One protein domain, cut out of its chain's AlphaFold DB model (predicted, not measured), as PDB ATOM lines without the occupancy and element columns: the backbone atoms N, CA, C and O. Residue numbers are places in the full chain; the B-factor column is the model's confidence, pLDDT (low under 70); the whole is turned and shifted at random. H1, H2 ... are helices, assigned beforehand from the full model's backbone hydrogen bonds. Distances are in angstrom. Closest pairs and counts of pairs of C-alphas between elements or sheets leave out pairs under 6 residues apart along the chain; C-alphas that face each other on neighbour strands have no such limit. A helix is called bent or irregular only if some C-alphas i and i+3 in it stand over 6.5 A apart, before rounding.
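This is residues 542 to 608 of the 772 residues of the protein "Lipase" of Enterovibrio sp. CAIM 600 (UniProt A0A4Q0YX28). H2, the longest helix, meets H1 at a corner to make a V, and H3 packs on both of these helices at large angles. The short H4 folds back from the end of H3, making a compact little body of crossed helices. The printed part has 67 residues with four named helices, in the order H1, H2, H3, H4, and no named strand; its class is all helix. The whole is compact, with a radius of gyration of the C-alphas of 11.1 A, and spans 30 by 25 by 22 A along its three main axes.

H2 is residues 561 to 574, 18.8 A from first to last C-alpha; it is irregular, with C-alphas 569 and 572 standing 7.7 A apart. H1 comes before it, residues 547 to 559, 18.3 A long, and its C-alpha 547 is at (4.160, 6.666, 78.608). H3 is residues 580 to 592, 18.2 A long, beginning with C-alpha 580 at (6.666, 16.178, 70.864). H4 is residues 600 to 608, 12.5 A long, ending with C-alpha 608 at (8.263, 14.998, 94.379).

H3 is the hub, touching the three other helices. H2 touches H3 at a steep tilt of 65 degrees, opposite ways; their closest C-alphas are those of Cys 574 and Pro 580, 4.9 A apart. H1 touches H3 with residues 549 to 554 alone, about perpendicular at 78 degrees, and their closest C-alphas, those of Phe 550 and Val 582, are 4.9 A apart. H4 touches residues 589 to 592 of H3 at a steep tilt of 59 degrees, opposite ways; the C-alphas of Ala 592 and Ala 600 are their closest, 4.6 A apart. H1 and H2 touch only at the corner by their link, with the C-alphas of Ser 557 and Val 564 closest at 5.4 A; they run opposite ways at a steep tilt of 46 degrees. H1 and H4 are close but not clearly touching, the C-alphas of Ala 556 and Leu 606 being closest at 6.5 A. In H1, H3 and H4 every O i to N i+4 pair is within hydrogen-bond range; in H2 it is 8 of 10.

The two C-alphas farthest apart are those of Pro 578 and Gly 596, 30.8 A. The printed part runs from 542 to 608 and has no cut. The links H1 to H2 and H2 to H3 are tight, and the link H3 to H4, with 7 residues, is short. The mean pLDDT of the printed part is 93.4, and no printed residue is under 70.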
ATOM      1  N   LEU A 542       4.242   5.386  84.859       92.94
ATOM      2  CA  LEU A 542       5.250   6.417  85.131       92.94
ATOM      3  C   LEU A 542       6.694   5.955  84.934       92.94
ATOM      4  O   LEU A 542       7.573   6.797  84.753       92.94
ATOM      5  N   THR A 543       6.927   4.644  84.966       92.44
ATOM      6  CA  THR A 543       8.239   4.028  84.717       92.44
ATOM      7  C   THR A 543       8.379   3.467  83.301       92.44
ATOM      8  O   THR A 543       9.429   2.931  82.974       92.44
ATOM      9  N   SER A 544       7.346   3.593  82.463       92.88
ATOM     10  CA  SER A 544       7.411   3.288  81.031       92.88
ATOM     11  C   SER A 544       8.238   4.338  80.295       92.88
ATOM     12  O   SER A 544       8.023   5.535  80.484       92.88
ATOM     13  N   ASP A 545       9.114   3.895  79.398       89.88
ATOM     14  CA  ASP A 545       9.893   4.781  78.528       89.88
ATOM     15  C   ASP A 545       9.003   5.478  77.479       89.88
ATOM     16  O   ASP A 545       9.262   6.620  77.094       89.88
ATOM     17  N   PHE A 546       7.892   4.844  77.085       87.31
ATOM     18  CA  PHE A 546       6.888   5.420  76.191       87.31
ATOM     19  C   PHE A 546       5.917   6.375  76.907       87.31
ATOM     20  O   PHE A 546       5.775   7.543  76.533       87.31
ATOM     21  N   PHE A 547       5.216   5.895  77.942       90.69
ATOM     22  CA  PHE A 547       4.160   6.666  78.608       90.69
ATOM     23  C   PHE A 547       4.679   7.596  79.705       90.69
ATOM     24  O   PHE A 547       4.085   8.652  79.927       90.69
ATOM     25  N   GLY A 548       5.773   7.241  80.378       93.56
ATOM     26  CA  GLY A 548       6.299   7.980  81.524       93.56
ATOM     27  C   GLY A 548       6.618   9.433  81.179       93.56
ATOM     28  O   GLY A 548       6.030  10.329  81.790       93.56
ATOM     29  N   PRO A 549       7.457   9.710  80.164       94.25
ATOM     30  CA  PRO A 549       7.756  11.078  79.749       94.25
ATOM     31  C   PRO A 549       6.522  11.856  79.287       94.25
ATOM     32  O   PRO A 549       6.410  13.048  79.566       94.25
ATOM     33  N   PHE A 550       5.565  11.195  78.625       91.94
ATOM     34  CA  PHE A 550       4.314  11.830  78.208       91.94
ATOM     35  C   PHE A 550       3.488  12.287  79.420       91.94
ATOM     36  O   PHE A 550       3.079  13.444  79.499       91.94
ATOM     37  N   VAL A 551       3.273  11.400  80.395       92.81
ATOM     38  CA  VAL A 551       2.519  11.718  81.615       92.81
ATOM     39  C   VAL A 551       3.244  12.782  82.434       92.81
ATOM     40  O   VAL A 551       2.623  13.762  82.849       92.81
ATOM     41  N   LYS A 552       4.563  12.651  82.613       95.62
ATOM     42  CA  LYS A 552       5.380  13.646  83.317       95.62
ATOM     43  C   LYS A 552       5.343  15.011  82.616       95.62
ATOM     44  O   LYS A 552       5.217  16.021  83.303       95.62
ATOM     45  N   HIS A 553       5.352  15.065  81.278       95.25
ATOM     46  CA  HIS A 553       5.140  16.303  80.514       95.25
ATOM     47  C   HIS A 553       3.787  16.947  80.834       95.25
ATOM     48  O   HIS A 553       3.729  18.143  81.131       95.25
ATOM     49  N   THR A 554       2.698  16.170  80.784       92.69
ATOM     50  CA  THR A 554       1.340  16.662  81.064       92.69
ATOM     51  C   THR A 554       1.228  17.202  82.489       92.69
ATOM     52  O   THR A 554       0.733  18.310  82.693       92.69
ATOM     53  N   LEU A 555       1.733  16.456  83.473       93.81
ATOM     54  CA  LEU A 555       1.698  16.852  84.880       93.81
ATOM     55  C   LEU A 555       2.575  18.079  85.154       93.81
ATOM     56  O   LEU A 555       2.122  19.016  85.810       93.81
ATOM     57  N   ALA A 556       3.799  18.114  84.621       96.50
ATOM     58  CA  ALA A 556       4.699  19.252  84.789       96.50
ATOM     59  C   ALA A 556       4.122  20.525  84.159       96.50
ATOM     60  O   ALA A 556       4.171  21.588  84.773       96.50
ATOM     61  N   SER A 557       3.502  20.407  82.980       95.50
ATOM     62  CA  SER A 557       2.838  21.529  82.306       95.50
ATOM     63  C   SER A 557       1.652  22.071  83.105       95.50
ATOM     64  O   SER A 557       1.421  23.277  83.116       95.50
ATOM     65  N   ALA A 558       0.912  21.200  83.796       91.56
ATOM     66  CA  ALA A 558      -0.224  21.601  84.620       91.56
ATOM     67  C   ALA A 558       0.187  22.272  85.945       91.56
ATOM     68  O   ALA A 558      -0.593  23.038  86.506       91.56
ATOM     69  N   GLN A 559       1.384  21.977  86.461       90.75
ATOM     70  CA  GLN A 559       1.780  22.346  87.825       90.75
ATOM     71  C   GLN A 559       2.912  23.378  87.901       90.75
ATOM     72  O   GLN A 559       3.071  24.018  88.940       90.75
ATOM     73  N   SER A 560       3.706  23.560  86.840       96.38
ATOM     74  CA  SER A 560       4.905  24.405  86.873       96.38
ATOM     75  C   SER A 560       4.981  25.379  85.689       96.38
ATOM     76  O   SER A 560       5.298  24.973  84.567       96.38
ATOM     77  N   PRO A 561       4.793  26.692  85.932       96.81
ATOM     78  CA  PRO A 561       5.061  27.725  84.933       96.81
ATOM     79  C   PRO A 561       6.508  27.708  84.418       96.81
ATOM     80  O   PRO A 561       6.743  27.968  83.239       96.81
ATOM     81  N   ASP A 562       7.478  27.359  85.268       96.75
ATOM     82  CA  ASP A 562       8.893  27.285  84.883       96.75
ATOM     83  C   ASP A 562       9.152  26.149  83.889       96.75
ATOM     84  O   ASP A 562       9.870  26.336  82.904       96.75
ATOM     85  N   TYR A 563       8.515  24.991  84.090       97.94
ATOM     86  CA  TYR A 563       8.555  23.912  83.106       97.94
ATOM     87  C   TYR A 563       7.883  24.325  81.793       97.94
ATOM     88  O   TYR A 563       8.433  24.073  80.723       97.94
ATOM     89  N   VAL A 564       6.729  25.000  81.848       97.94
ATOM     90  CA  VAL A 564       6.050  25.513  80.644       97.94
ATOM     91  C   VAL A 564       6.959  26.474  79.870       97.94
ATOM     92  O   VAL A 564       7.049  26.381  78.645       97.94
ATOM     93  N   ASN A 565       7.695  27.347  80.561       97.44
ATOM     94  CA  ASN A 565       8.677  28.233  79.935       97.44
ATOM     95  C   ASN A 565       9.811  27.446  79.259       97.44
ATOM     96  O   ASN A 565      10.152  27.740  78.112       97.44
ATOM     97  N   PHE A 566      10.354  26.421  79.927       97.25
ATOM     98  CA  PHE A 566      11.340  25.518  79.327       97.25
ATOM     99  C   PHE A 566      10.782  24.825  78.076       97.25
ATOM    100  O   PHE A 566      11.439  24.805  77.034       97.25
ATOM    101  N   ALA A 567       9.572  24.270  78.162       97.19
ATOM    102  CA  ALA A 567       8.941  23.549  77.066       97.19
ATOM    103  C   ALA A 567       8.730  24.471  75.857       97.19
ATOM    104  O   ALA A 567       9.169  24.139  74.757       97.19
ATOM    105  N   ASN A 568       8.167  25.664  76.073       97.12
ATOM    106  CA  ASN A 568       7.949  26.674  75.033       97.12
ATOM    107  C   ASN A 568       9.252  27.102  74.346       97.12
ATOM    108  O   ASN A 568       9.284  27.228  73.123       97.12
ATOM    109  N   ALA A 569      10.341  27.263  75.106       96.94
ATOM    110  CA  ALA A 569      11.655  27.593  74.553       96.94
ATOM    111  C   ALA A 569      12.234  26.484  73.652       96.94
ATOM    112  O   ALA A 569      13.089  26.762  72.813       96.94
ATOM    113  N   ASN A 570      11.758  25.243  73.795       96.94
ATOM    114  CA  ASN A 570      12.273  24.066  73.092       96.94
ATOM    115  C   ASN A 570      11.271  23.430  72.110       96.94
ATOM    116  O   ASN A 570      11.582  22.400  71.507       96.94
ATOM    117  N   VAL A 571      10.096  24.038  71.886       95.69
ATOM    118  CA  VAL A 571       9.081  23.520  70.944       95.69
ATOM    119  C   VAL A 571       9.674  23.283  69.557       95.69
ATOM    120  O   VAL A 571       9.462  22.218  68.983       95.69
ATOM    121  N   ALA A 572      10.476  24.217  69.037       96.00
ATOM    122  CA  ALA A 572      11.078  24.095  67.707       96.00
ATOM    123  C   ALA A 572      11.972  22.846  67.556       96.00
ATOM    124  O   ALA A 572      12.034  22.259  66.477       96.00
ATOM    125  N   THR A 573      12.619  22.402  68.639       95.19
ATOM    126  CA  THR A 573      13.461  21.193  68.675       95.19
ATOM    127  C   THR A 573      12.628  19.913  68.575       95.19
ATOM    128  O   THR A 573      13.051  18.932  67.958       95.19
ATOM    129  N   CYS A 574      11.433  19.920  69.168       94.62
ATOM    130  CA  CYS A 574      10.599  18.731  69.333       94.62
ATOM    131  C   CYS A 574       9.385  18.666  68.394       94.62
ATOM    132  O   CYS A 574       8.791  17.599  68.267       94.62
ATOM    133  N   GLN A 575       9.032  19.752  67.700       91.06
ATOM    134  CA  GLN A 575       7.803  19.858  66.895       91.06
ATOM    135  C   GLN A 575       7.664  18.792  65.797       91.06
ATOM    136  O   GLN A 575       6.555  18.373  65.493       91.06
ATOM    137  N   ASN A 576       8.782  18.326  65.228       87.94
ATOM    138  CA  ASN A 576       8.801  17.324  64.155       87.94
ATOM    139  C   ASN A 576       9.048  15.897  64.673       87.94
ATOM    140  O   ASN A 576       9.319  14.991  63.886       87.94
ATOM    141  N   LYS A 577       9.045  15.687  65.994       85.88
ATOM    142  CA  LYS A 577       9.193  14.351  66.576       85.88
ATOM    143  C   LYS A 577       7.842  13.631  66.584       85.88
ATOM    144  O   LYS A 577       6.824  14.296  66.758       85.88
ATOM    145  N   PRO A 578       7.820  12.286  66.477       74.69
ATOM    146  CA  PRO A 578       6.579  11.508  66.523       74.69
ATOM    147  C   PRO A 578       5.731  11.784  67.770       74.69
ATOM    148  O   PRO A 578       4.506  11.784  67.701       74.69
ATOM    149  N   ASN A 579       6.386  12.059  68.901       83.12
ATOM    150  CA  ASN A 579       5.739  12.499  70.130       83.12
ATOM    151  C   ASN A 579       6.483  13.726  70.700       83.12
ATOM    152  O   ASN A 579       7.493  13.573  71.397       83.12
ATOM    153  N   PRO A 580       6.022  14.956  70.391       90.31
ATOM    154  CA  PRO A 580       6.666  16.178  70.864       90.31
ATOM    155  C   PRO A 580       6.704  16.291  72.393       90.31
ATOM    156  O   PRO A 580       7.705  16.750  72.934       90.31
ATOM    157  N   ALA A 581       5.664  15.826  73.095       90.94
ATOM    158  CA  ALA A 581       5.595  15.848  74.557       90.94
ATOM    159  C   ALA A 581       6.694  14.984  75.200       90.94
ATOM    160  O   ALA A 581       7.416  15.453  76.079       90.94
ATOM    161  N   VAL A 582       6.874  13.754  74.703       90.94
ATOM    162  CA  VAL A 582       7.954  12.852  75.146       90.94
ATOM    163  C   VAL A 582       9.324  13.478  74.884       90.94
ATOM    164  O   VAL A 582      10.163  13.519  75.780       90.94
ATOM    165  N   CYS A 583       9.539  14.039  73.688       94.44
ATOM    166  CA  CYS A 583      10.787  14.736  73.361       94.44
ATOM    167  C   CYS A 583      11.082  15.890  74.331       94.44
ATOM    168  O   CYS A 583      12.203  15.999  74.826       94.44
ATOM    169  N   LEU A 584      10.084  16.734  74.620       96.62
ATOM    170  CA  LEU A 584      10.241  17.899  75.491       96.62
ATOM    171  C   LEU A 584      10.598  17.496  76.920       96.62
ATOM    172  O   LEU A 584      11.475  18.111  77.528       96.62
ATOM    173  N   PHE A 585       9.942  16.470  77.461       96.62
ATOM    174  CA  PHE A 585      10.246  16.008  78.810       96.62
ATOM    175  C   PHE A 585      11.610  15.322  78.899       96.62
ATOM    176  O   PHE A 585      12.382  15.657  79.792       96.62
ATOM    177  N   ASN A 586      11.969  14.461  77.945       95.94
ATOM    178  CA  ASN A 586      13.291  13.823  77.938       95.94
ATOM    179  C   ASN A 586      14.421  14.853  77.798       95.94
ATOM    180  O   ASN A 586      15.461  14.739  78.451       95.94
ATOM    181  N   LEU A 587      14.212  15.896  76.985       96.56
ATOM    182  CA  LEU A 587      15.154  17.007  76.863       96.56
ATOM    183  C   LEU A 587      15.294  17.774  78.185       96.56
ATOM    184  O   LEU A 587      16.414  18.113  78.575       96.56
ATOM    185  N   PHE A 588      14.181  18.029  78.878       97.81
ATOM    186  CA  PHE A 588      14.184  18.647  80.204       97.81
ATOM    187  C   PHE A 588      14.958  17.804  81.216       97.81
ATOM    188  O   PHE A 588      15.884  18.309  81.845       97.81
ATOM    189  N   GLU A 589      14.611  16.523  81.340       95.81
ATOM    190  CA  GLU A 589      15.204  15.602  82.310       95.81
ATOM    191  C   GLU A 589      16.712  15.458  82.075       95.81
ATOM    192  O   GLU A 589      17.497  15.610  83.009       95.81
ATOM    193  N   THR A 590      17.135  15.308  80.815       96.25
ATOM    194  CA  THR A 590      18.559  15.269  80.443       96.25
ATOM    195  C   THR A 590      19.271  16.575  80.810       96.25
ATOM    196  O   THR A 590      20.348  16.545  81.397       96.25
ATOM    197  N   SER A 591      18.668  17.731  80.513       95.81
ATOM    198  CA  SER A 591      19.266  19.049  80.797       95.81
ATOM    199  C   SER A 591      19.346  19.354  82.295       95.81
ATOM    200  O   SER A 591      20.263  20.037  82.753       95.81
ATOM    201  N   ALA A 592      18.379  18.869  83.070       95.31
ATOM    202  CA  ALA A 592      18.326  19.040  84.513       95.31
ATOM    203  C   ALA A 592      19.232  18.061  85.271       95.31
ATOM    204  O   ALA A 592      19.642  18.375  86.384       95.31
ATOM    205  N   SER A 593      19.580  16.928  84.658       91.19
ATOM    206  CA  SER A 593      20.454  15.904  85.249       91.19
ATOM    207  C   SER A 593      21.954  16.190  85.078       91.19
ATOM    208  O   SER A 593      22.776  15.438  85.590       91.19
ATOM    209  N   VAL A 594      22.335  17.257  84.365       93.25
ATOM    210  CA  VAL A 594      23.740  17.682  84.255       93.25
ATOM    211  C   VAL A 594      24.209  18.298  85.577       93.25
ATOM    212  O   VAL A 594      23.523  19.153  86.143       93.25
ATOM    213  N   ASP A 595      25.401  17.917  86.038       88.69
ATOM    214  CA  ASP A 595      26.010  18.460  87.255       88.69
ATOM    215  C   ASP A 595      26.053  19.997  87.240       88.69
ATOM    216  O   ASP A 595      26.562  20.627  86.311       88.69
ATOM    217  N   GLY A 596      25.510  20.613  88.293       90.00
ATOM    218  CA  GLY A 596      25.431  22.072  88.425       90.00
ATOM    219  C   GLY A 596      24.340  22.740  87.578       90.00
ATOM    220  O   GLY A 596      24.301  23.970  87.518       90.00
ATOM    221  N   SER A 597      23.447  21.972  86.941       94.69
ATOM    222  CA  SER A 597      22.343  22.525  86.155       94.69
ATOM    223  C   SER A 597      21.420  23.404  87.013       94.69
ATOM    224  O   SER A 597      20.950  22.965  88.068       94.69
ATOM    225  N   PRO A 598      21.062  24.621  86.554       94.62
ATOM    226  CA  PRO A 598      20.083  25.459  87.244       94.62
ATOM    227  C   PRO A 598      18.667  24.860  87.215       94.62
ATOM    228  O   PRO A 598      17.802  25.311  87.962       94.62
ATOM    229  N   LEU A 599      18.419  23.845  86.376       95.69
ATOM    230  CA  LEU A 599      17.141  23.136  86.291       95.69
ATOM    231  C   LEU A 599      17.025  21.987  87.306       95.69
ATOM    232  O   LEU A 599      15.921  21.486  87.520       95.69
ATOM    233  N   ALA A 600      18.121  21.578  87.956       93.25
ATOM    234  CA  ALA A 600      18.112  20.463  88.904       93.25
ATOM    235  C   ALA A 600      17.109  20.650  90.067       93.25
ATOM    236  O   ALA A 600      16.366  19.709  90.362       93.25
ATOM    237  N   PRO A 601      16.972  21.845  90.691       92.94
ATOM    238  CA  PRO A 601      15.946  22.069  91.712       92.94
ATOM    239  C   PRO A 601      14.516  21.916  91.176       92.94
ATOM    240  O   PRO A 601      13.653  21.391  91.879       92.94
ATOM    241  N   LEU A 602      14.270  22.333  89.927       95.44
ATOM    242  CA  LEU A 602      12.967  22.182  89.280       95.44
ATOM    243  C   LEU A 602      12.645  20.703  89.037       95.44
ATOM    244  O   LEU A 602      11.549  20.264  89.378       95.44
ATOM    245  N   LEU A 603      13.597  19.916  88.521       94.19
ATOM    246  CA  LEU A 603      13.417  18.470  88.350       94.19
ATOM    247  C   LEU A 603      13.146  17.776  89.694       94.19
ATOM    248  O   LEU A 603      12.238  16.953  89.780       94.19
ATOM    249  N   LYS A 604      13.858  18.151  90.764       89.81
ATOM    250  CA  LYS A 604      13.620  17.608  92.112       89.81
ATOM    251  C   LYS A 604      12.209  17.916  92.632       89.81
ATOM    252  O   LYS A 604      11.543  17.029  93.172       89.81
ATOM    253  N   GLY A 605      11.742  19.154  92.453       91.56
ATOM    254  CA  GLY A 605      10.379  19.557  92.814       91.56
ATOM    255  C   GLY A 605       9.315  18.791  92.022       91.56
ATOM    256  O   GLY A 605       8.374  18.258  92.609       91.56
ATOM    257  N   LEU A 606       9.507  18.658  90.707       95.06
ATOM    258  CA  LEU A 606       8.613  17.893  89.835       95.06
ATOM    259  C   LEU A 606       8.588  16.403  90.192       95.06
ATOM    260  O   LEU A 606       7.508  15.834  90.286       95.06
ATOM    261  N   ASN A 607       9.736  15.785  90.476       91.69
ATOM    262  CA  ASN A 607       9.797  14.384  90.902       91.69
ATOM    263  C   ASN A 607       9.016  14.138  92.198       91.69
ATOM    264  O   ASN A 607       8.296  13.148  92.291       91.69
ATOM    265  N   THR A 608       9.074  15.071  93.152       89.00
ATOM    266  CA  THR A 608       8.263  14.998  94.379       89.00
ATOM    267  C   THR A 608       6.764  15.046  94.062       89.00
ATOM    268  O   THR A 608       5.985  14.266  94.609       89.00
TER     269      THR A 608